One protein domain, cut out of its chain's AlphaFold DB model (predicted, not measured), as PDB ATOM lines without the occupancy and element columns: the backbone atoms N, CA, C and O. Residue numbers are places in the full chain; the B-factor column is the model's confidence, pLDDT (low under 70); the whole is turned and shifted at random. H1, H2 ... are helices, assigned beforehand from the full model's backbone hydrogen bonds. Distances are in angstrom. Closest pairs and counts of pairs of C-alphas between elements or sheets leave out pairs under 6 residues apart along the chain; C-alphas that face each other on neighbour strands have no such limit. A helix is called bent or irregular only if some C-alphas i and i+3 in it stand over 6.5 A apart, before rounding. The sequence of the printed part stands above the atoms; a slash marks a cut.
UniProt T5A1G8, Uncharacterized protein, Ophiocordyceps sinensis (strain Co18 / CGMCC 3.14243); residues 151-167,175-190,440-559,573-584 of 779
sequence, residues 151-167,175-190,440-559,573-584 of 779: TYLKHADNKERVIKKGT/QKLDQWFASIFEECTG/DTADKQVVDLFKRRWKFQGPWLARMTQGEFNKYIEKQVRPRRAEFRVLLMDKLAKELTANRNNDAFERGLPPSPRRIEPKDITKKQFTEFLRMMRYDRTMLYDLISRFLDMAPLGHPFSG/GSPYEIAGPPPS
ATOM      1  N   THR A 151      25.815 -50.201 -65.282       86.06
ATOM      2  CA  THR A 151      24.474 -49.962 -64.733       86.06
ATOM      3  C   THR A 151      24.419 -50.123 -63.219       86.06
ATOM      4  O   THR A 151      23.490 -49.630 -62.588       86.06
ATOM      5  N   TYR A 152      25.384 -50.831 -62.632       77.50
ATOM      6  CA  TYR A 152      25.409 -51.181 -61.214       77.50
ATOM      7  C   TYR A 152      26.577 -50.485 -60.508       77.50
ATOM      8  O   TYR A 152      27.678 -50.393 -61.046       77.50
ATOM      9  N   LEU A 153      26.341 -50.006 -59.287       71.69
ATOM     10  CA  LEU A 153      27.363 -49.388 -58.444       71.69
ATOM     11  C   LEU A 153      27.818 -50.412 -57.400       71.69
ATOM     12  O   LEU A 153      27.134 -50.636 -56.405       71.69
ATOM     13  N   LYS A 154      28.999 -51.018 -57.607       56.19
ATOM     14  CA  LYS A 154      29.562 -52.083 -56.740       56.19
ATOM     15  C   LYS A 154      29.632 -51.728 -55.244       56.19
ATOM     16  O   LYS A 154      29.686 -52.631 -54.414       56.19
ATOM     17  N   HIS A 155      29.630 -50.444 -54.880       50.41
ATOM     18  CA  HIS A 155      29.862 -49.986 -53.505       50.41
ATOM     19  C   HIS A 155      28.595 -49.626 -52.707       50.41
ATOM     20  O   HIS A 155      28.692 -49.439 -51.494       50.41
ATOM     21  N   ALA A 156      27.410 -49.581 -53.332       47.81
ATOM     22  CA  ALA A 156      26.147 -49.313 -52.628       47.81
ATOM     23  C   ALA A 156      25.498 -50.595 -52.056       47.81
ATOM     24  O   ALA A 156      24.958 -50.590 -50.947       47.81
ATOM     25  N   ASP A 157      25.639 -51.727 -52.753       39.31
ATOM     26  CA  ASP A 157      24.907 -52.968 -52.442       39.31
ATOM     27  C   ASP A 157      25.391 -53.700 -51.184       39.31
ATOM     28  O   ASP A 157      24.621 -54.432 -50.548       39.31
ATOM     29  N   ASN A 158      26.641 -53.482 -50.757       33.38
ATOM     30  CA  ASN A 158      27.123 -54.042 -49.490       33.38
ATOM     31  C   ASN A 158      26.370 -53.471 -48.280       33.38
ATOM     32  O   ASN A 158      26.357 -54.104 -47.229       33.38
ATOM     33  N   LYS A 159      25.692 -52.324 -48.423       43.41
ATOM     34  CA  LYS A 159      24.796 -51.797 -47.389       43.41
ATOM     35  C   LYS A 159      23.362 -52.276 -47.551       43.41
ATOM     36  O   LYS A 159      22.753 -52.623 -46.547       43.41
ATOM     37  N   GLU A 160      22.830 -52.396 -48.768       37.44
ATOM     38  CA  GLU A 160      21.472 -52.930 -48.962       37.44
ATOM     39  C   GLU A 160      21.336 -54.392 -48.518       37.44
ATOM     40  O   GLU A 160      20.323 -54.767 -47.928       37.44
ATOM     41  N   ARG A 161      22.372 -55.220 -48.718       32.44
ATOM     42  CA  ARG A 161      22.404 -56.585 -48.163       32.44
ATOM     43  C   ARG A 161      22.421 -56.602 -46.636       32.44
ATOM     44  O   ARG A 161      21.890 -57.541 -46.052       32.44
ATOM     45  N   VAL A 162      22.995 -55.585 -45.998       35.81
ATOM     46  CA  VAL A 162      23.009 -55.439 -44.535       35.81
ATOM     47  C   VAL A 162      21.668 -54.896 -44.031       35.81
ATOM     48  O   VAL A 162      21.159 -55.394 -43.035       35.81
ATOM     49  N   ILE A 163      21.022 -53.981 -44.760       40.97
ATOM     50  CA  ILE A 163      19.688 -53.456 -44.423       40.97
ATOM     51  C   ILE A 163      18.611 -54.544 -44.595       40.97
ATOM     52  O   ILE A 163      17.765 -54.712 -43.721       40.97
ATOM     53  N   LYS A 164      18.677 -55.368 -45.652       35.94
ATOM     54  CA  LYS A 164      17.746 -56.499 -45.857       35.94
ATOM     55  C   LYS A 164      18.020 -57.709 -44.957       35.94
ATOM     56  O   LYS A 164      17.118 -58.509 -44.749       35.94
ATOM     57  N   LYS A 165      19.235 -57.862 -44.414       31.80
ATOM     58  CA  LYS A 165      19.540 -58.893 -43.398       31.80
ATOM     59  C   LYS A 165      19.351 -58.409 -41.955       31.80
ATOM     60  O   LYS A 165      19.268 -59.246 -41.065       31.80
ATOM     61  N   GLY A 166      19.286 -57.097 -41.723       31.47
ATOM     62  CA  GLY A 166      19.157 -56.485 -40.394       31.47
ATOM     63  C   GLY A 166      17.760 -55.965 -40.045       31.47
ATOM     64  O   GLY A 166      17.539 -55.558 -38.909       31.47
ATOM     65  N   THR A 167      16.802 -55.986 -40.973       38.09
ATOM     66  CA  THR A 167      15.409 -55.569 -40.730       38.09
ATOM     67  C   THR A 167      14.582 -56.716 -40.150       38.09
ATOM     68  O   THR A 167      13.610 -57.189 -40.724       38.09
ATOM     69  N   GLN A 175       7.482 -46.650 -35.917       59.84
ATOM     70  CA  GLN A 175       6.498 -45.694 -35.402       59.84
ATOM     71  C   GLN A 175       7.095 -44.757 -34.343       59.84
ATOM     72  O   GLN A 175       6.837 -43.553 -34.372       59.84
ATOM     73  N   LYS A 176       7.943 -45.269 -33.438       64.88
ATOM     74  CA  LYS A 176       8.667 -44.442 -32.455       64.88
ATOM     75  C   LYS A 176       9.638 -43.473 -33.117       64.88
ATOM     76  O   LYS A 176       9.719 -42.318 -32.702       64.88
ATOM     77  N   LEU A 177      10.356 -43.923 -34.146       57.09
ATOM     78  CA  LEU A 177      11.220 -43.051 -34.935       57.09
ATOM     79  C   LEU A 177      10.395 -41.975 -35.645       57.09
ATOM     80  O   LEU A 177      10.740 -40.802 -35.548       57.09
ATOM     81  N   ASP A 178       9.280 -42.324 -36.286       62.06
ATOM     82  CA  ASP A 178       8.434 -41.346 -36.974       62.06
ATOM     83  C   ASP A 178       7.810 -40.313 -36.027       62.06
ATOM     84  O   ASP A 178       7.800 -39.127 -36.360       62.06
ATOM     85  N   GLN A 179       7.387 -40.712 -34.823       68.44
ATOM     86  CA  GLN A 179       6.942 -39.781 -33.776       68.44
ATOM     87  C   GLN A 179       8.084 -38.883 -33.276       68.44
ATOM     88  O   GLN A 179       7.916 -37.671 -33.122       68.44
ATOM     89  N   TRP A 180       9.274 -39.452 -33.066       68.94
ATOM     90  CA  TRP A 180      10.474 -38.706 -32.686       68.94
ATOM     91  C   TRP A 180      10.872 -37.678 -33.753       68.94
ATOM     92  O   TRP A 180      11.232 -36.549 -33.421       68.94
ATOM     93  N   PHE A 181      10.734 -38.028 -35.033       62.97
ATOM     94  CA  PHE A 181      10.983 -37.128 -36.154       62.97
ATOM     95  C   PHE A 181       9.886 -36.080 -36.361       62.97
ATOM     96  O   PHE A 181      10.208 -34.959 -36.757       62.97
ATOM     97  N   ALA A 182       8.617 -36.414 -36.114       63.97
ATOM     98  CA  ALA A 182       7.521 -35.449 -36.145       63.97
ATOM     99  C   ALA A 182       7.752 -34.335 -35.110       63.97
ATOM    100  O   ALA A 182       7.694 -33.158 -35.461       63.97
ATOM    101  N   SER A 183       8.172 -34.711 -33.895       70.31
ATOM    102  CA  SER A 183       8.563 -33.775 -32.831       70.31
ATOM    103  C   SER A 183       9.720 -32.852 -33.243       70.31
ATOM    104  O   SER A 183       9.657 -31.651 -32.991       70.31
ATOM    105  N   ILE A 184      10.750 -33.373 -33.918       63.06
ATOM    106  CA  ILE A 184      11.882 -32.556 -34.397       63.06
ATOM    107  C   ILE A 184      11.443 -31.572 -35.492       63.06
ATOM    108  O   ILE A 184      11.917 -30.439 -35.545       63.06
ATOM    109  N   PHE A 185      10.557 -31.984 -36.400       57.44
ATOM    110  CA  PHE A 185      10.125 -31.135 -37.511       57.44
ATOM    111  C   PHE A 185       9.213 -29.990 -37.063       57.44
ATOM    112  O   PHE A 185       9.377 -28.874 -37.560       57.44
ATOM    113  N   GLU A 186       8.311 -30.243 -36.116       61.47
ATOM    114  CA  GLU A 186       7.487 -29.201 -35.488       61.47
ATOM    115  C   GLU A 186       8.364 -28.154 -34.786       61.47
ATOM    116  O   GLU A 186       8.177 -26.957 -35.001       61.47
ATOM    117  N   GLU A 187       9.411 -28.589 -34.076       64.44
ATOM    118  CA  GLU A 187      10.403 -27.702 -33.447       64.44
ATOM    119  C   GLU A 187      11.227 -26.901 -34.483       64.44
ATOM    120  O   GLU A 187      11.635 -25.766 -34.241       64.44
ATOM    121  N   CYS A 188      11.458 -27.465 -35.673       46.03
ATOM    122  CA  CYS A 188      12.284 -26.865 -36.728       46.03
ATOM    123  C   CYS A 188      11.559 -25.928 -37.698       46.03
ATOM    124  O   CYS A 188      12.235 -25.176 -38.410       46.03
ATOM    125  N   THR A 189      10.242 -26.062 -37.839       50.81
ATOM    126  CA  THR A 189       9.456 -25.373 -38.879       50.81
ATOM    127  C   THR A 189       8.293 -24.565 -38.322       50.81
ATOM    128  O   THR A 189       7.715 -23.780 -39.068       50.81
ATOM    129  N   GLY A 190       7.946 -24.738 -37.039       47.44
ATOM    130  CA  GLY A 190       6.774 -24.102 -36.434       47.44
ATOM    131  C   GLY A 190       5.448 -24.528 -37.078       47.44
ATOM    132  O   GLY A 190       4.439 -23.862 -36.881       47.44
ATOM    133  N   ASP A 440      36.985 -38.466 -47.942       53.28
ATOM    134  CA  ASP A 440      36.528 -37.493 -48.933       53.28
ATOM    135  C   ASP A 440      36.904 -37.858 -50.375       53.28
ATOM    136  O   ASP A 440      36.155 -37.558 -51.302       53.28
ATOM    137  N   THR A 441      38.048 -38.511 -50.600       60.38
ATOM    138  CA  THR A 441      38.483 -38.907 -51.950       60.38
ATOM    139  C   THR A 441      37.669 -40.095 -52.459       60.38
ATOM    140  O   THR A 441      37.268 -40.112 -53.622       60.38
ATOM    141  N   ALA A 442      37.387 -41.069 -51.591       63.31
ATOM    142  CA  ALA A 442      36.569 -42.227 -51.942       63.31
ATOM    143  C   ALA A 442      35.110 -41.824 -52.209       63.31
ATOM    144  O   ALA A 442      34.515 -42.264 -53.194       63.31
ATOM    145  N   ASP A 443      34.549 -40.937 -51.383       66.38
ATOM    146  CA  ASP A 443      33.186 -40.449 -51.574       66.38
ATOM    147  C   ASP A 443      33.052 -39.627 -52.863       66.38
ATOM    148  O   ASP A 443      32.086 -39.842 -53.599       66.38
ATOM    149  N   LYS A 444      34.038 -38.774 -53.193       71.06
ATOM    150  CA  LYS A 444      34.113 -38.032 -54.471       71.06
ATOM    151  C   LYS A 444      34.077 -38.963 -55.685       71.06
ATOM    152  O   LYS A 444      33.244 -38.778 -56.569       71.06
ATOM    153  N   GLN A 445      34.886 -40.022 -55.679       75.38
ATOM    154  CA  GLN A 445      34.899 -41.015 -56.760       75.38
ATOM    155  C   GLN A 445      33.539 -41.691 -56.953       75.38
ATOM    156  O   GLN A 445      33.116 -41.920 -58.085       75.38
ATOM    157  N   VAL A 446      32.819 -41.993 -55.868       76.62
ATOM    158  CA  VAL A 446      31.477 -42.589 -55.956       76.62
ATOM    159  C   VAL A 446      30.475 -41.615 -56.576       76.62
ATOM    160  O   VAL A 446      29.639 -42.043 -57.373       76.62
ATOM    161  N   VAL A 447      30.558 -40.320 -56.250       77.00
ATOM    162  CA  VAL A 447      29.710 -39.290 -56.877       77.00
ATOM    163  C   VAL A 447      29.967 -39.228 -58.376       77.00
ATOM    164  O   VAL A 447      29.030 -39.222 -59.173       77.00
ATOM    165  N   ASP A 448      31.238 -39.211 -58.761       78.31
ATOM    166  CA  ASP A 448      31.629 -39.069 -60.158       78.31
ATOM    167  C   ASP A 448      31.250 -40.310 -60.969       78.31
ATOM    168  O   ASP A 448      30.769 -40.199 -62.096       78.31
ATOM    169  N   LEU A 449      31.351 -41.502 -60.378       81.12
ATOM    170  CA  LEU A 449      30.800 -42.720 -60.970       81.12
ATOM    171  C   LEU A 449      29.271 -42.633 -61.100       81.12
ATOM    172  O   LEU A 449      28.733 -42.894 -62.174       81.12
ATOM    173  N   PHE A 450      28.547 -42.209 -60.064       83.56
ATOM    174  CA  PHE A 450      27.089 -42.051 -60.148       83.56
ATOM    175  C   PHE A 450      26.674 -41.115 -61.296       83.56
ATOM    176  O   PHE A 450      25.744 -41.432 -62.038       83.56
ATOM    177  N   LYS A 451      27.403 -40.010 -61.489       81.62
ATOM    178  CA  LYS A 451      27.181 -39.058 -62.585       81.62
ATOM    179  C   LYS A 451      27.394 -39.680 -63.967       81.62
ATOM    180  O   LYS A 451      26.647 -39.375 -64.886       81.62
ATOM    181  N   ARG A 452      28.393 -40.547 -64.143       82.75
ATOM    182  CA  ARG A 452      28.738 -41.137 -65.456       82.75
ATOM    183  C   ARG A 452      27.778 -42.230 -65.916       82.75
ATOM    184  O   ARG A 452      27.726 -42.521 -67.111       82.75
ATOM    185  N   ARG A 453      27.035 -42.827 -64.986       87.56
ATOM    186  CA  ARG A 453      26.054 -43.873 -65.275       87.56
ATOM    187  C   ARG A 453      24.983 -43.355 -66.238       87.56
ATOM    188  O   ARG A 453      24.490 -42.244 -66.089       87.56
ATOM    189  N   TRP A 454      24.589 -44.178 -67.204       88.31
ATOM    190  CA  TRP A 454      23.550 -43.820 -68.178       88.31
ATOM    191  C   TRP A 454      22.152 -44.334 -67.795       88.31
ATOM    192  O   TRP A 454      21.152 -43.754 -68.209       88.31
ATOM    193  N   LYS A 455      22.063 -45.410 -66.995       90.62
ATOM    194  CA  LYS A 455      20.798 -46.031 -66.574       90.62
ATOM    195  C   LYS A 455      20.435 -45.660 -65.138       90.62
ATOM    196  O   LYS A 455      21.180 -45.978 -64.216       90.62
ATOM    197  N   PHE A 456      19.255 -45.077 -64.965       90.06
ATOM    198  CA  PHE A 456      18.707 -44.633 -63.683       90.06
ATOM    199  C   PHE A 456      17.353 -45.310 -63.436       90.06
ATOM    200  O   PHE A 456      16.587 -45.516 -64.380       90.06
ATOM    201  N   GLN A 457      17.063 -45.694 -62.192       88.69
ATOM    202  CA  GLN A 457      15.743 -46.199 -61.797       88.69
ATOM    203  C   GLN A 457      14.752 -45.055 -61.572       88.69
ATOM    204  O   GLN A 457      13.559 -45.208 -61.843       88.69
ATOM    205  N   GLY A 458      15.244 -43.918 -61.078       87.75
ATOM    206  CA  GLY A 458      14.448 -42.721 -60.873       87.75
ATOM    207  C   GLY A 458      14.044 -42.080 -62.203       87.75
ATOM    208  O   GLY A 458      14.790 -42.138 -63.186       87.75
ATOM    209  N   PRO A 459      12.870 -41.436 -62.264       89.25
ATOM    210  CA  PRO A 459      12.468 -40.701 -63.446       89.25
ATOM    211  C   PRO A 459      13.321 -39.448 -63.638       89.25
ATOM    212  O   PRO A 459      13.844 -38.861 -62.689       89.25
ATOM    213  N   TRP A 460      13.390 -38.976 -64.880       86.12
ATOM    214  CA  TRP A 460      13.986 -37.680 -65.168       86.12
ATOM    215  C   TRP A 460      12.942 -36.569 -65.020       86.12
ATOM    216  O   TRP A 460      12.024 -36.445 -65.834       86.12
ATOM    217  N   LEU A 461      13.087 -35.765 -63.962       86.19
ATOM    218  CA  LEU A 461      12.082 -34.780 -63.546       86.19
ATOM    219  C   LEU A 461      11.754 -33.749 -64.635       86.19
ATOM    220  O   LEU A 461      10.593 -33.392 -64.792       86.19
ATOM    221  N   ALA A 462      12.741 -33.319 -65.426       82.44
ATOM    222  CA  ALA A 462      12.543 -32.287 -66.448       82.44
ATOM    223  C   ALA A 462      11.650 -32.729 -67.625       82.44
ATOM    224  O   ALA A 462      11.139 -31.882 -68.354       82.44
ATOM    225  N   ARG A 463      11.441 -34.039 -67.818       79.25
ATOM    226  CA  ARG A 463      10.561 -34.584 -68.868       79.25
ATOM    227  C   ARG A 463       9.154 -34.904 -68.371       79.25
ATOM    228  O   ARG A 463       8.262 -35.092 -69.195       79.25
ATOM    229  N   MET A 464       8.955 -34.987 -67.056       83.31
ATOM    230  CA  MET A 464       7.650 -35.300 -66.486       83.31
ATOM    231  C   MET A 464       6.695 -34.121 -66.639       83.31
ATOM    232  O   MET A 464       7.060 -32.962 -66.446       83.31
ATOM    233  N   THR A 465       5.442 -34.425 -66.955       87.81
ATOM    234  CA  THR A 465       4.364 -33.439 -66.845       87.81
ATOM    235  C   THR A 465       4.050 -33.156 -65.373       87.81
ATOM    236  O   THR A 465       4.347 -33.965 -64.492       87.81
ATOM    237  N   GLN A 466       3.388 -32.033 -65.089       89.50
ATOM    238  CA  GLN A 466       3.012 -31.669 -63.717       89.50
ATOM    239  C   GLN A 466       2.179 -32.765 -63.023       89.50
ATOM    240  O   GLN A 466       2.388 -33.058 -61.846       89.50
ATOM    241  N   GLY A 467       1.252 -33.399 -63.751       91.00
ATOM    242  CA  GLY A 467       0.411 -34.470 -63.210       91.00
ATOM    243  C   GLY A 467       1.203 -35.738 -62.884       91.00
ATOM    244  O   GLY A 467       1.024 -36.329 -61.819       91.00
ATOM    245  N   GLU A 468       2.124 -36.131 -63.767       90.06
ATOM    246  CA  GLU A 468       3.030 -37.260 -63.524       90.06
ATOM    247  C   GLU A 468       3.962 -36.993 -62.344       90.06
ATOM    248  O   GLU A 468       4.172 -37.882 -61.519       90.06
ATOM    249  N   PHE A 469       4.471 -35.763 -62.227       92.25
ATOM    250  CA  PHE A 469       5.314 -35.344 -61.116       92.25
ATOM    251  C   PHE A 469       4.573 -35.431 -59.777       92.25
ATOM    252  O   PHE A 469       5.070 -36.066 -58.846       92.25
ATOM    253  N   ASN A 470       3.359 -34.883 -59.679       93.81
ATOM    254  CA  ASN A 470       2.558 -34.956 -58.452       93.81
ATOM    255  C   ASN A 470       2.289 -36.413 -58.042       93.81
ATOM    256  O   ASN A 470       2.528 -36.801 -56.897       93.81
ATOM    257  N   LYS A 471       1.900 -37.255 -59.008       93.75
ATOM    258  CA  LYS A 471       1.678 -38.691 -58.791       93.75
ATOM    259  C   LYS A 471       2.950 -39.413 -58.337       93.75
ATOM    260  O   LYS A 471       2.879 -40.308 -57.495       93.75
ATOM    261  N   TYR A 472       4.110 -39.042 -58.880       92.56
ATOM    262  CA  TYR A 472       5.402 -39.584 -58.463       92.56
ATOM    263  C   TYR A 472       5.736 -39.195 -57.018       92.56
ATOM    264  O   TYR A 472       6.116 -40.054 -56.220       92.56
ATOM    265  N   ILE A 473       5.526 -37.931 -56.644       93.75
ATOM    266  CA  ILE A 473       5.757 -37.465 -55.273       93.75
ATOM    267  C   ILE A 473       4.879 -38.229 -54.278       93.75
ATOM    268  O   ILE A 473       5.383 -38.700 -53.257       93.75
ATOM    269  N   GLU A 474       3.591 -38.387 -54.572       94.44
ATOM    270  CA  GLU A 474       2.642 -39.071 -53.690       94.44
ATOM    271  C   GLU A 474       2.927 -40.566 -53.553       94.44
ATOM    272  O   GLU A 474       2.969 -41.075 -52.434       94.44
ATOM    273  N   LYS A 475       3.160 -41.266 -54.670       93.75
ATOM    274  CA  LYS A 475       3.283 -42.731 -54.671       93.75
ATOM    275  C   LYS A 475       4.688 -43.244 -54.373       93.75
ATOM    276  O   LYS A 475       4.811 -44.332 -53.828       93.75
ATOM    277  N   GLN A 476       5.736 -42.513 -54.757       90.12
ATOM    278  CA  GLN A 476       7.119 -43.007 -54.696       90.12
ATOM    279  C   GLN A 476       7.983 -42.251 -53.677       90.12
ATOM    280  O   GLN A 476       8.804 -42.868 -53.002       90.12
ATOM    281  N   VAL A 477       7.809 -40.931 -53.524       92.19
ATOM    282  CA  VAL A 477       8.702 -40.113 -52.671       92.19
ATOM    283  C   VAL A 477       8.197 -39.983 -51.233       92.19
ATOM    284  O   VAL A 477       8.966 -40.184 -50.293       92.19
ATOM    285  N   ARG A 478       6.912 -39.664 -51.024       91.12
ATOM    286  CA  ARG A 478       6.315 -39.525 -49.682       91.12
ATOM    287  C   ARG A 478       6.476 -40.764 -48.784       91.12
ATOM    288  O   ARG A 478       6.891 -40.557 -47.642       91.12
ATOM    289  N   PRO A 479       6.224 -42.009 -49.239       94.00
ATOM    290  CA  PRO A 479       6.358 -43.183 -48.367       94.00
ATOM    291  C   PRO A 479       7.810 -43.478 -47.955       94.00
ATOM    292  O   PRO A 479       8.046 -44.068 -46.907       94.00
ATOM    293  N   ARG A 480       8.806 -43.009 -48.716       90.50
ATOM    294  CA  ARG A 480      10.232 -43.289 -48.467       90.50
ATOM    295  C   ARG A 480      10.923 -42.289 -47.527       90.50
ATOM    296  O   ARG A 480      12.145 -42.299 -47.384       90.50
ATOM    297  N   ARG A 481      10.167 -41.413 -46.852       89.38
ATOM    298  CA  ARG A 481      10.719 -40.406 -45.920       89.38
ATOM    299  C   ARG A 481      11.420 -41.025 -44.709       89.38
ATOM    300  O   ARG A 481      12.458 -40.509 -44.295       89.38
ATOM    301  N   ALA A 482      10.873 -42.105 -44.153       86.50
ATOM    302  CA  ALA A 482      11.466 -42.799 -43.010       86.50
ATOM    303  C   ALA A 482      12.837 -43.400 -43.373       86.50
ATOM    304  O   ALA A 482      13.826 -43.152 -42.683       86.50
ATOM    305  N   GLU A 483      12.921 -44.082 -44.519       88.62
ATOM    306  CA  GLU A 483      14.173 -44.624 -45.065       88.62
ATOM    307  C   GLU A 483      15.231 -43.529 -45.266       88.62
ATOM    308  O   GLU A 483      16.389 -43.686 -44.874       88.62
ATOM    309  N   PHE A 484      14.827 -42.389 -45.833       88.06
ATOM    310  CA  PHE A 484      15.740 -41.278 -46.082       88.06
ATOM    311  C   PHE A 484      16.316 -40.693 -44.787       88.06
ATOM    312  O   PHE A 484      17.499 -40.364 -44.721       88.06
ATOM    313  N   ARG A 485      15.515 -40.606 -43.722       85.50
ATOM    314  CA  ARG A 485      15.992 -40.135 -42.414       85.50
ATOM    315  C   ARG A 485      17.044 -41.067 -41.816       85.50
ATOM    316  O   ARG A 485      18.037 -40.579 -41.285       85.50
ATOM    317  N   VAL A 486      16.872 -42.384 -41.945       87.44
ATOM    318  CA  VAL A 486      17.883 -43.367 -41.509       87.44
ATOM    319  C   VAL A 486      19.191 -43.178 -42.283       87.44
ATOM    320  O   VAL A 486      20.269 -43.208 -41.689       87.44
ATOM    321  N   LEU A 487      19.110 -42.900 -43.587       87.62
ATOM    322  CA  LEU A 487      20.282 -42.591 -44.410       87.62
ATOM    323  C   LEU A 487      20.997 -41.317 -43.936       87.62
ATOM    324  O   LEU A 487      22.224 -41.313 -43.827       87.62
ATOM    325  N   LEU A 488      20.251 -40.254 -43.612       88.00
ATOM    326  CA  LEU A 488      20.824 -39.022 -43.059       88.00
ATOM    327  C   LEU A 488      21.550 -39.273 -41.733       88.00
ATOM    328  O   LEU A 488      22.640 -38.742 -41.529       88.00
ATOM    329  N   MET A 489      20.989 -40.121 -40.871       86.62
ATOM    330  CA  MET A 489      21.636 -40.519 -39.619       86.62
ATOM    331  C   MET A 489      22.927 -41.309 -39.857       86.62
ATOM    332  O   MET A 489      23.937 -41.011 -39.230       86.62
ATOM    333  N   ASP A 490      22.951 -42.262 -40.799       86.75
ATOM    334  CA  ASP A 490      24.184 -42.986 -41.173       86.75
ATOM    335  C   ASP A 490      25.242 -42.053 -41.788       86.75
ATOM    336  O   ASP A 490      26.447 -42.303 -41.685       86.75
ATOM    337  N   LYS A 491      24.833 -40.973 -42.462       86.56
ATOM    338  CA  LYS A 491      25.778 -39.963 -42.958       86.56
ATOM    339  C   LYS A 491      26.358 -39.142 -41.805       86.56
ATOM    340  O   LYS A 491      27.578 -39.077 -41.687       86.56
ATOM    341  N   LEU A 492      25.508 -38.620 -40.922       88.94
ATOM    342  CA  LEU A 492      25.933 -37.843 -39.756       88.94
ATOM    343  C   LEU A 492      26.830 -38.664 -38.813       88.94
ATOM    344  O   LEU A 492      27.858 -38.175 -38.356       88.94
ATOM    345  N   ALA A 493      26.502 -39.938 -38.582       88.12
ATOM    346  CA  ALA A 493      27.331 -40.859 -37.805       88.12
ATOM    347  C   ALA A 493      28.747 -41.012 -38.391       88.12
ATOM    348  O   ALA A 493      29.738 -41.025 -37.654       88.12
ATOM    349  N   LYS A 494      28.859 -41.106 -39.726       86.88
ATOM    350  CA  LYS A 494      30.157 -41.167 -40.414       86.88
ATOM    351  C   LYS A 494      30.935 -39.874 -40.285       86.88
ATOM    352  O   LYS A 494      32.118 -39.946 -39.979       86.88
ATOM    353  N   GLU A 495      30.280 -38.740 -40.482       87.19
ATOM    354  CA  GLU A 495      30.905 -37.422 -40.384       87.19
ATOM    355  C   GLU A 495      31.431 -37.161 -38.966       87.19
ATOM    356  O   GLU A 495      32.597 -36.827 -38.792       87.19
ATOM    357  N   LEU A 496      30.634 -37.451 -37.931       88.19
ATOM    358  CA  LEU A 496      31.072 -37.339 -36.536       88.19
ATOM    359  C   LEU A 496      32.227 -38.295 -36.206       88.19
ATOM    360  O   LEU A 496      33.143 -37.924 -35.474       88.19
ATOM    361  N   THR A 497      32.203 -39.518 -36.743       88.50
ATOM    362  CA  THR A 497      33.310 -40.473 -36.567       88.50
ATOM    363  C   THR A 497      34.579 -39.976 -37.265       88.50
ATOM    364  O   THR A 497      35.662 -40.073 -36.695       88.50
ATOM    365  N   ALA A 498      34.457 -39.438 -38.481       87.19
ATOM    366  CA  ALA A 498      35.577 -38.902 -39.248       87.19
ATOM    367  C   ALA A 498      36.190 -37.681 -38.551       87.19
ATOM    368  O   ALA A 498      37.392 -37.675 -38.312       87.19
ATOM    369  N   ASN A 499      35.366 -36.724 -38.118       88.50
ATOM    370  CA  ASN A 499      35.815 -35.549 -37.371       88.50
ATOM    371  C   ASN A 499      36.527 -35.955 -36.078       88.50
ATOM    372  O   ASN A 499      37.635 -35.503 -35.816       88.50
ATOM    373  N   ARG A 500      35.963 -36.907 -35.321       86.25
ATOM    374  CA  ARG A 500      36.606 -37.438 -34.109       86.25
ATOM    375  C   ARG A 500      37.958 -38.094 -34.396       86.25
ATOM    376  O   ARG A 500      38.874 -37.982 -33.584       86.25
ATOM    377  N   ASN A 501      38.077 -38.807 -35.515       87.31
ATOM    378  CA  ASN A 501      39.329 -39.436 -35.923       87.31
ATOM    379  C   ASN A 501      40.362 -38.402 -36.394       87.31
ATOM    380  O   ASN A 501      41.535 -38.556 -36.066       87.31
ATOM    381  N   ASN A 502      39.937 -37.350 -37.096       87.12
ATOM    382  CA  ASN A 502      40.799 -36.241 -37.505       87.12
ATOM    383  C   ASN A 502      41.311 -35.462 -36.284       87.12
ATOM    384  O   ASN A 502      42.515 -35.273 -36.152       87.12
ATOM    385  N   ASP A 503      40.437 -35.135 -35.326       88.25
ATOM    386  CA  ASP A 503      40.821 -34.483 -34.066       88.25
ATOM    387  C   ASP A 503      41.814 -35.331 -33.255       88.25
ATOM    388  O   ASP A 503      42.730 -34.809 -32.617       88.25
ATOM    389  N   ALA A 504      41.629 -36.657 -33.241       86.12
ATOM    390  CA  ALA A 504      42.554 -37.575 -32.585       86.12
ATOM    391  C   ALA A 504      43.914 -37.585 -33.294       86.12
ATOM    392  O   ALA A 504      44.944 -37.503 -32.626       86.12
ATOM    393  N   PHE A 505      43.907 -37.615 -34.628       86.75
ATOM    394  CA  PHE A 505      45.112 -37.568 -35.448       86.75
ATOM    395  C   PHE A 505      45.907 -36.271 -35.234       86.75
ATOM    396  O   PHE A 505      47.108 -36.335 -34.982       86.75
ATOM    397  N   GLU A 506      45.248 -35.108 -35.241       88.69
ATOM    398  CA  GLU A 506      45.887 -33.809 -34.972       88.69
ATOM    399  C   GLU A 506      46.500 -33.736 -33.568       88.69
ATOM    400  O   GLU A 506      47.550 -33.129 -33.363       88.69
ATOM    401  N   ARG A 507      45.867 -34.400 -32.596       89.62
ATOM    402  CA  ARG A 507      46.359 -34.498 -31.214       89.62
ATOM    403  C   ARG A 507      47.380 -35.624 -31.009       89.62
ATOM    404  O   ARG A 507      47.809 -35.835 -29.876       89.62
ATOM    405  N   GLY A 508      47.755 -36.359 -32.059       85.50
ATOM    406  CA  GLY A 508      48.694 -37.484 -31.991       85.50
ATOM    407  C   GLY A 508      48.176 -38.702 -31.213       85.50
ATOM    408  O   GLY A 508      48.963 -39.553 -30.801       85.50
ATOM    409  N   LEU A 509      46.864 -38.787 -30.983       84.25
ATOM    410  CA  LEU A 509      46.196 -39.905 -30.319       84.25
ATOM    411  C   LEU A 509      45.795 -40.972 -31.354       84.25
ATOM    412  O   LEU A 509      45.450 -40.636 -32.490       84.25
ATOM    413  N   PRO A 510      45.796 -42.266 -30.986       76.69
ATOM    414  CA  PRO A 510      45.328 -43.316 -31.883       76.69
ATOM    415  C   PRO A 510      43.836 -43.131 -32.226       76.69
ATOM    416  O   PRO A 510      43.072 -42.615 -31.399       76.69
ATOM    417  N   PRO A 511      43.394 -43.567 -33.424       74.50
ATOM    418  CA  PRO A 511      42.001 -43.451 -33.841       74.50
ATOM    419  C   PRO A 511      41.079 -44.165 -32.849       74.50
ATOM    420  O   PRO A 511      41.389 -45.247 -32.343       74.50
ATOM    421  N   SER A 512      39.938 -43.542 -32.548       66.12
ATOM    422  CA  SER A 512      39.032 -44.056 -31.523       66.12
ATOM    423  C   SER A 512      38.463 -45.436 -31.912       66.12
ATOM    424  O   SER A 512      38.050 -45.624 -33.056       66.12
ATOM    425  N   PRO A 513      38.398 -46.416 -30.988       61.66
ATOM    426  CA  PRO A 513      38.033 -47.796 -31.329       61.66
ATOM    427  C   PRO A 513      36.528 -48.002 -31.560       61.66
ATOM    428  O   PRO A 513      36.126 -49.037 -32.089       61.66
ATOM    429  N   ARG A 514      35.678 -47.050 -31.149       71.56
ATOM    430  CA  ARG A 514      34.217 -47.140 -31.294       71.56
ATOM    431  C   ARG A 514      33.724 -46.177 -32.364       71.56
ATOM    432  O   ARG A 514      33.795 -44.963 -32.194       71.56
ATOM    433  N   ARG A 515      33.179 -46.741 -33.439       73.62
ATOM    434  CA  ARG A 515      32.449 -46.004 -34.471       73.62
ATOM    435  C   ARG A 515      31.100 -45.556 -33.909       73.62
ATOM    436  O   ARG A 515      30.429 -46.349 -33.259       73.62
ATOM    437  N   ILE A 516      30.730 -44.299 -34.146       78.50
ATOM    438  CA  ILE A 516      29.436 -43.757 -33.713       78.50
ATOM    439  C   ILE A 516      28.356 -44.417 -34.569       78.50
ATOM    440  O   ILE A 516      28.469 -44.427 -35.798       78.50
ATOM    441  N   GLU A 517      27.335 -44.993 -33.939       78.06
ATOM    442  CA  GLU A 517      26.200 -45.591 -34.640       78.06
ATOM    443  C   GLU A 517      25.016 -44.612 -34.717       78.06
ATOM    444  O   GLU A 517      24.931 -43.674 -33.924       78.06
ATOM    445  N   PRO A 518      24.044 -44.826 -35.629       73.19
ATOM    446  CA  PRO A 518      22.849 -43.983 -35.731       73.19
ATOM    447  C   PRO A 518      22.063 -43.819 -34.418       73.19
ATOM    448  O   PRO A 518      21.344 -42.840 -34.251       73.19
ATOM    449  N   LYS A 519      22.200 -44.772 -33.487       78.31
ATOM    450  CA  LYS A 519      21.533 -44.778 -32.176       78.31
ATOM    451  C   LYS A 519      22.146 -43.791 -31.176       78.31
ATOM    452  O   LYS A 519      21.460 -43.378 -30.249       78.31
ATOM    453  N   ASP A 520      23.401 -43.399 -31.381       78.62
ATOM    454  CA  ASP A 520      24.151 -42.532 -30.464       78.62
ATOM    455  C   ASP A 520      23.943 -41.034 -30.764       78.62
ATOM    456  O   ASP A 520      24.496 -40.164 -30.087       78.62
ATOM    457  N   ILE A 521      23.157 -40.710 -31.796       82.50
ATOM    458  CA  ILE A 521      22.967 -39.343 -32.286       82.50
ATOM    459  C   ILE A 521      21.915 -38.612 -31.452       82.50
ATOM    460  O   ILE A 521      20.772 -39.047 -31.299       82.50
ATOM    461  N   THR A 522      22.276 -37.424 -30.969       87.31
ATOM    462  CA  THR A 522      21.353 -36.570 -30.212       87.31
ATOM    463  C   THR A 522      20.428 -35.781 -31.148       87.31
ATOM    464  O   THR A 522      20.867 -35.279 -32.184       87.31
ATOM    465  N   LYS A 523      19.163 -35.547 -30.743       82.31
ATOM    466  CA  LYS A 523      18.185 -34.736 -31.512       82.31
ATOM    467  C   LYS A 523      18.739 -33.378 -31.967       82.31
ATOM    468  O   LYS A 523      18.518 -32.962 -33.102       82.31
ATOM    469  N   LYS A 524      19.480 -32.700 -31.082       88.50
ATOM    470  CA  LYS A 524      20.092 -31.385 -31.343       88.50
ATOM    471  C   LYS A 524      21.112 -31.443 -32.480       88.50
ATOM    472  O   LYS A 524      21.063 -30.615 -33.380       88.50
ATOM    473  N   GLN A 525      21.981 -32.458 -32.473       86.44
ATOM    474  CA  GLN A 525      22.997 -32.659 -33.514       86.44
ATOM    475  C   GLN A 525      22.342 -32.897 -34.875       86.44
ATOM    476  O   GLN A 525      22.745 -32.306 -35.872       86.44
ATOM    477  N   PHE A 526      21.280 -33.706 -34.909       87.44
ATOM    478  CA  PHE A 526      20.541 -33.945 -36.143       87.44
ATOM    479  C   PHE A 526      19.800 -32.701 -36.650       87.44
ATOM    480  O   PHE A 526      19.756 -32.438 -37.849       87.44
ATOM    481  N   THR A 527      19.243 -31.905 -35.741       85.31
ATOM    482  CA  THR A 527      18.534 -30.668 -36.085       85.31
ATOM    483  C   THR A 527      19.466 -29.631 -36.709       85.31
ATOM    484  O   THR A 527      19.134 -29.054 -37.746       85.31
ATOM    485  N   GLU A 528      20.651 -29.433 -36.128       88.50
ATOM    486  CA  GLU A 528      21.683 -28.566 -36.706       88.50
ATOM    487  C   GLU A 528      22.154 -29.082 -38.068       88.50
ATOM    488  O   GLU A 528      22.263 -28.313 -39.021       88.50
ATOM    489  N   PHE A 529      22.300 -30.398 -38.218       87.50
ATOM    490  CA  PHE A 529      22.626 -31.006 -39.505       87.50
ATOM    491  C   PHE A 529      21.553 -30.730 -40.580       87.50
ATOM    492  O   PHE A 529      21.877 -30.378 -41.715       87.50
ATOM    493  N   LEU A 530      20.262 -30.799 -40.231       88.00
ATOM    494  CA  LEU A 530      19.170 -30.411 -41.136       88.00
ATOM    495  C   LEU A 530      19.171 -28.908 -41.464       88.00
ATOM    496  O   LEU A 530      18.734 -28.520 -42.548       88.00
ATOM    497  N   ARG A 531      19.603 -28.040 -40.543       89.00
ATOM    498  CA  ARG A 531      19.769 -26.598 -40.809       89.00
ATOM    499  C   ARG A 531      20.929 -26.358 -41.775       89.00
ATOM    500  O   ARG A 531      20.749 -25.636 -42.752       89.00
ATOM    501  N   MET A 532      22.052 -27.043 -41.572       87.31
ATOM    502  CA  MET A 532      23.213 -26.995 -42.460       87.31
ATOM    503  C   MET A 532      22.859 -27.447 -43.884       87.31
ATOM    504  O   MET A 532      23.127 -26.724 -44.838       87.31
ATOM    505  N   MET A 533      22.160 -28.575 -44.047       86.00
ATOM    506  CA  MET A 533      21.721 -29.045 -45.374       86.00
ATOM    507  C   MET A 533      20.651 -28.158 -46.030       86.00
ATOM    508  O   MET A 533      20.479 -28.203 -47.245       86.00
ATOM    509  N   ARG A 534      19.904 -27.352 -45.260       85.19
ATOM    510  CA  ARG A 534      18.990 -26.346 -45.833       85.19
ATOM    511  C   ARG A 534      19.752 -25.173 -46.453       85.19
ATOM    512  O   ARG A 534      19.273 -24.611 -47.440       85.19
ATOM    513  N   TYR A 535      20.904 -24.818 -45.885       88.69
ATOM    514  CA  TYR A 535      21.818 -23.825 -46.451       88.69
ATOM    515  C   TYR A 535      22.554 -24.399 -47.672       88.69
ATOM    516  O   TYR A 535      22.537 -23.796 -48.744       88.69
ATOM    517  N   ASP A 536      23.101 -25.609 -47.543       85.50
ATOM    518  CA  ASP A 536      23.808 -26.308 -48.616       85.50
ATOM    519  C   ASP A 536      22.864 -27.163 -49.485       85.50
ATOM    520  O   ASP A 536      22.723 -28.383 -49.338       85.50
ATOM    521  N   ARG A 537      22.190 -26.488 -50.424       81.94
ATOM    522  CA  ARG A 537      21.234 -27.129 -51.338       81.94
ATOM    523  C   ARG A 537      21.889 -28.121 -52.301       81.94
ATOM    524  O   ARG A 537      21.235 -29.087 -52.681       81.94
ATOM    525  N   THR A 538      23.137 -27.904 -52.720       83.00
ATOM    526  CA  THR A 538      23.799 -28.770 -53.712       83.00
ATOM    527  C   THR A 538      24.080 -30.145 -53.119       83.00
ATOM    528  O   THR A 538      23.717 -31.153 -53.729       83.00
ATOM    529  N   MET A 539      24.601 -30.199 -51.891       82.31
ATOM    530  CA  MET A 539      24.814 -31.455 -51.168       82.31
ATOM    531  C   MET A 539      23.504 -32.187 -50.866       82.31
ATOM    532  O   MET A 539      23.455 -33.419 -50.917       82.31
ATOM    533  N   LEU A 540      22.430 -31.444 -50.572       85.38
ATOM    534  CA  LEU A 540      21.102 -32.023 -50.376       85.38
ATOM    535  C   LEU A 540      20.570 -32.662 -51.665       85.38
ATOM    536  O   LEU A 540      20.105 -33.802 -51.632       85.38
ATOM    537  N   TYR A 541      20.647 -31.961 -52.800       84.94
ATOM    538  CA  TYR A 541      20.179 -32.489 -54.082       84.94
ATOM    539  C   TYR A 541      20.985 -33.695 -54.544       84.94
ATOM    540  O   TYR A 541      20.390 -34.661 -55.013       84.94
ATOM    541  N   ASP A 542      22.302 -33.683 -54.354       82.94
ATOM    542  CA  ASP A 542      23.154 -34.831 -54.649       82.94
ATOM    543  C   ASP A 542      22.722 -36.052 -53.818       82.94
ATOM    544  O   ASP A 542      22.426 -37.116 -54.362       82.94
ATOM    545  N   LEU A 543      22.522 -35.881 -52.509       85.69
ATOM    546  CA  LEU A 543      22.060 -36.967 -51.645       85.69
ATOM    547  C   LEU A 543      20.671 -37.499 -52.038       85.69
ATOM    548  O   LEU A 543      20.460 -38.713 -52.071       85.69
ATOM    549  N   ILE A 544      19.728 -36.602 -52.344       88.06
ATOM    550  CA  ILE A 544      18.384 -36.976 -52.802       88.06
ATOM    551  C   ILE A 544      18.468 -37.703 -54.147       88.06
ATOM    552  O   ILE A 544      17.788 -38.712 -54.333       88.06
ATOM    553  N   SER A 545      19.312 -37.232 -55.070       85.19
ATOM    554  CA  SER A 545      19.497 -37.849 -56.384       85.19
ATOM    555  C   SER A 545      20.032 -39.272 -56.263       85.19
ATOM    556  O   SER A 545      19.497 -40.171 -56.903       85.19
ATOM    557  N   ARG A 546      20.983 -39.521 -55.356       86.50
ATOM    558  CA  ARG A 546      21.488 -40.871 -55.077       86.50
ATOM    559  C   ARG A 546      20.444 -41.762 -54.409       86.50
ATOM    560  O   ARG A 546      20.336 -42.928 -54.760       86.50
ATOM    561  N   PHE A 547      19.662 -41.231 -53.466       88.62
ATOM    562  CA  PHE A 547      18.645 -42.010 -52.748       88.62
ATOM    563  C   PHE A 547      17.455 -42.419 -53.631       88.62
ATOM    564  O   PHE A 547      16.933 -43.533 -53.520       88.62
ATOM    565  N   LEU A 548      17.012 -41.509 -54.499       89.81
ATOM    566  CA  LEU A 548      15.935 -41.749 -55.461       89.81
ATOM    567  C   LEU A 548      16.450 -42.290 -56.803       89.81
ATOM    568  O   LEU A 548      15.658 -42.458 -57.726       89.81
ATOM    569  N   ASP A 549      17.755 -42.552 -56.905       88.12
ATOM    570  CA  ASP A 549      18.430 -43.032 -58.110       88.12
ATOM    571  C   ASP A 549      18.099 -42.197 -59.361       88.12
ATOM    572  O   ASP A 549      17.869 -42.731 -60.442       88.12
ATOM    573  N   MET A 550      18.019 -40.874 -59.202       87.25
ATOM    574  CA  MET A 550      17.672 -39.927 -60.261       87.25
ATOM    575  C   MET A 550      18.912 -39.496 -61.039       87.25
ATOM    576  O   MET A 550      20.009 -39.414 -60.488       87.25
ATOM    577  N   ALA A 551      18.719 -39.151 -62.310       83.50
ATOM    578  CA  ALA A 551      19.777 -38.531 -63.095       83.50
ATOM    579  C   ALA A 551      20.231 -37.214 -62.443       83.50
ATOM    580  O   ALA A 551      19.375 -36.458 -61.964       83.50
ATOM    581  N   PRO A 552      21.544 -36.922 -62.424       76.25
ATOM    582  CA  PRO A 552      22.045 -35.667 -61.890       76.25
ATOM    583  C   PRO A 552      21.441 -34.518 -62.698       76.25
ATOM    584  O   PRO A 552      21.621 -34.411 -63.911       76.25
ATOM    585  N   LEU A 553      20.681 -33.673 -62.015       70.31
ATOM    586  CA  LEU A 553      20.226 -32.415 -62.577       70.31
ATOM    587  C   LEU A 553      21.402 -31.447 -62.471       70.31
ATOM    588  O   LEU A 553      22.053 -31.392 -61.424       70.31
ATOM    589  N   GLY A 554      21.689 -30.717 -63.550       63.22
ATOM    590  CA  GLY A 554      22.695 -29.657 -63.523       63.22
ATOM    591  C   GLY A 554      22.489 -28.754 -62.302       63.22
ATOM    592  O   GLY A 554      21.357 -28.531 -61.859       63.22
ATOM    593  N   HIS A 555      23.587 -28.284 -61.717       60.31
ATOM    594  CA  HIS A 555      23.547 -27.537 -60.464       60.31
ATOM    595  C   HIS A 555      22.683 -26.286 -60.691       60.31
ATOM    596  O   HIS A 555      22.860 -25.616 -61.714       60.31
ATOM    597  N   PRO A 556      21.715 -25.983 -59.808       47.91
ATOM    598  CA  PRO A 556      20.800 -24.878 -60.033       47.91
ATOM    599  C   PRO A 556      21.592 -23.579 -60.151       47.91
ATOM    600  O   PRO A 556      22.346 -23.209 -59.255       47.91
ATOM    601  N   PHE A 557      21.405 -22.924 -61.293       46.09
ATOM    602  CA  PHE A 557      21.959 -21.634 -61.672       46.09
ATOM    603  C   PHE A 557      21.996 -20.645 -60.497       46.09
ATOM    604  O   PHE A 557      20.964 -20.115 -60.089       46.09
ATOM    605  N   SER A 558      23.196 -20.340 -60.003       38.88
ATOM    606  CA  SER A 558      23.453 -19.088 -59.294       38.88
ATOM    607  C   SER A 558      23.836 -18.042 -60.342       38.88
ATOM    608  O   SER A 558      24.996 -17.912 -60.710       38.88
ATOM    609  N   GLY A 559      22.835 -17.343 -60.883       39.88
ATOM    610  CA  GLY A 559      23.019 -16.149 -61.715       39.88
ATOM    611  C   GLY A 559      23.404 -16.375 -63.187       39.88
ATOM    612  O   GLY A 559      24.181 -17.248 -63.556       39.88
ATOM    613  N   GLY A 573      31.421 -32.843 -65.584       63.03
ATOM    614  CA  GLY A 573      29.954 -32.910 -65.567       63.03
ATOM    615  C   GLY A 573      29.440 -34.168 -66.268       63.03
ATOM    616  O   GLY A 573      30.067 -34.657 -67.215       63.03
ATOM    617  N   SER A 574      28.296 -34.713 -65.840       72.88
ATOM    618  CA  SER A 574      27.710 -35.831 -66.583       72.88
ATOM    619  C   SER A 574      27.298 -35.369 -67.987       72.88
ATOM    620  O   SER A 574      26.755 -34.275 -68.153       72.88
ATOM    621  N   PRO A 575      27.482 -36.198 -69.024       71.62
ATOM    622  CA  PRO A 575      27.079 -35.830 -70.383       71.62
ATOM    623  C   PRO A 575      25.560 -35.655 -70.539       71.62
ATOM    624  O   PRO A 575      25.087 -35.160 -71.559       71.62
ATOM    625  N   TYR A 576      24.792 -36.059 -69.527       76.50
ATOM    626  CA  TYR A 576      23.340 -36.116 -69.539       76.50
ATOM    627  C   TYR A 576      22.684 -35.056 -68.640       76.50
ATOM    628  O   TYR A 576      21.468 -35.082 -68.487       76.50
ATOM    629  N   GLU A 577      23.435 -34.106 -68.066       74.12
ATOM    630  CA  GLU A 577      22.869 -33.107 -67.133       74.12
ATOM    631  C   GLU A 577      21.830 -32.189 -67.788       74.12
ATOM    632  O   GLU A 577      20.824 -31.845 -67.169       74.12
ATOM    633  N   ILE A 578      22.081 -31.779 -69.036       71.69
ATOM    634  CA  ILE A 578      21.253 -30.793 -69.750       71.69
ATOM    635  C   ILE A 578      20.114 -31.486 -70.491       71.69
ATOM    636  O   ILE A 578      18.951 -31.116 -70.356       71.69
ATOM    637  N   ALA A 579      20.461 -32.484 -71.300       71.94
ATOM    638  CA  ALA A 579      19.502 -33.164 -72.156       71.94
ATOM    639  C   ALA A 579      18.727 -34.255 -71.399       71.94
ATOM    640  O   ALA A 579      17.620 -34.593 -71.793       71.94
ATOM    641  N   GLY A 580      19.274 -34.786 -70.305       82.25
ATOM    642  CA  GLY A 580      18.768 -35.980 -69.640       82.25
ATOM    643  C   GLY A 580      19.408 -37.263 -70.178       82.25
ATOM    644  O   GLY A 580      20.011 -37.265 -71.257       82.25
ATOM    645  N   PRO A 581      19.314 -38.370 -69.424       86.62
ATOM    646  CA  PRO A 581      19.832 -39.658 -69.864       86.62
ATOM    647  C   PRO A 581      18.986 -40.234 -71.013       86.62
ATOM    648  O   PRO A 581      17.779 -39.972 -71.090       86.62
ATOM    649  N   PRO A 582      19.588 -41.044 -71.899       87.62
ATOM    650  CA  PRO A 582      18.845 -41.752 -72.931       87.62
ATOM    651  C   PRO A 582      17.895 -42.799 -72.313       87.62
ATOM    652  O   PRO A 582      18.187 -43.361 -71.255       87.62
ATOM    653  N   PRO A 583      16.753 -43.094 -72.964       85.88
ATOM    654  CA  PRO A 583      15.784 -44.074 -72.463       85.88
ATOM    655  C   PRO A 583      16.284 -45.523 -72.594       85.88
ATOM    656  O   PRO A 583      15.806 -46.417 -71.897       85.88
ATOM    657  N   SER A 584      17.234 -45.759 -73.496       89.25
ATOM    658  CA  SER A 584      17.911 -47.031 -73.735       89.25
ATOM    659  C   SER A 584      19.427 -46.847 -73.586       89.25
ATOM    660  O   SER A 584      19.899 -45.757 -73.261       89.25
TER     661      SER A 584
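This is residues 151 to 167, 175 to 190, 440 to 559 and 573 to 584 of the 779 residues of an uncharacterized protein of Ophiocordyceps sinensis (strain Co18 / CGMCC 3.14243) (UniProt T5A1G8). A long bent helix, H4, runs along the longest axis of a loosely set group of helices, with H6 near the middle and H5 crossing the arm H4b. H2 and H3 lie toward opposite sides, and residues 157 to 167, with H1, stick out. The 165 printed residues hold six named helices, H1 to H6 in chain order, and no named strand: all helix. The whole is only just compact, close to loose, with a radius of gyration of the C-alphas of 18.0 A and spans of 52 by 43 by 37 A.

Find C-alpha 157 at (24.907, -52.968, -52.442), where H1, residues 157 to 166, begins. H2 is residues 175 to 189, 20.8 A long, and H3 is 440 to 452. H4, residues 466 to 506, was assigned as one helix by its hydrogen bonds but is bent: C-alphas 479 and 482 are 7.4 A apart. Its arms are H4a, 466 to 479, irregular with C-alphas 475 and 478 6.7 A apart, and H4b, 482 to 506, 36.5 A. H5 is 523 to 535; H6, 537 to 547, ends at (18.645, -42.010, -52.748).

H1 and H4a touch no helix. H2 and H5 only just touch, with 3 pairs of C-alphas within 8 A, closest Ile 184 and Thr 527 at 7.1 A. H3 is close to H6 but not clearly touching, C-alphas 450 and 546 being closest at 7.6 A. H4a and H4b stand at a steep tilt of 67 degrees. H4b and H5 only just touch, with 3 such pairs, closest Met 489 and Phe 526 at 7.5 A, about perpendicular at 84 degrees. H5 and H6 touch only at the corner, and only just, with 3 such pairs, closest Met 533 and Leu 540 at 5.9 A. Every O i to N i+4 pair is within hydrogen-bond range in H2, H3, H4b, H5 and H6; H1 has 5 of 6 and H4a 8 of 10.

C-alphas 467 and 508, the two farthest apart, are 57.6 A apart. Look for cuts after 167, 190 and 559, with C-alpha gaps of 14.3, 34.9 and 18.5 A. The links H3 to H4 and H4 to H5 are long. Low confidence, under 70, covers 42 residues, among them 154 to 167 and 554 to 559.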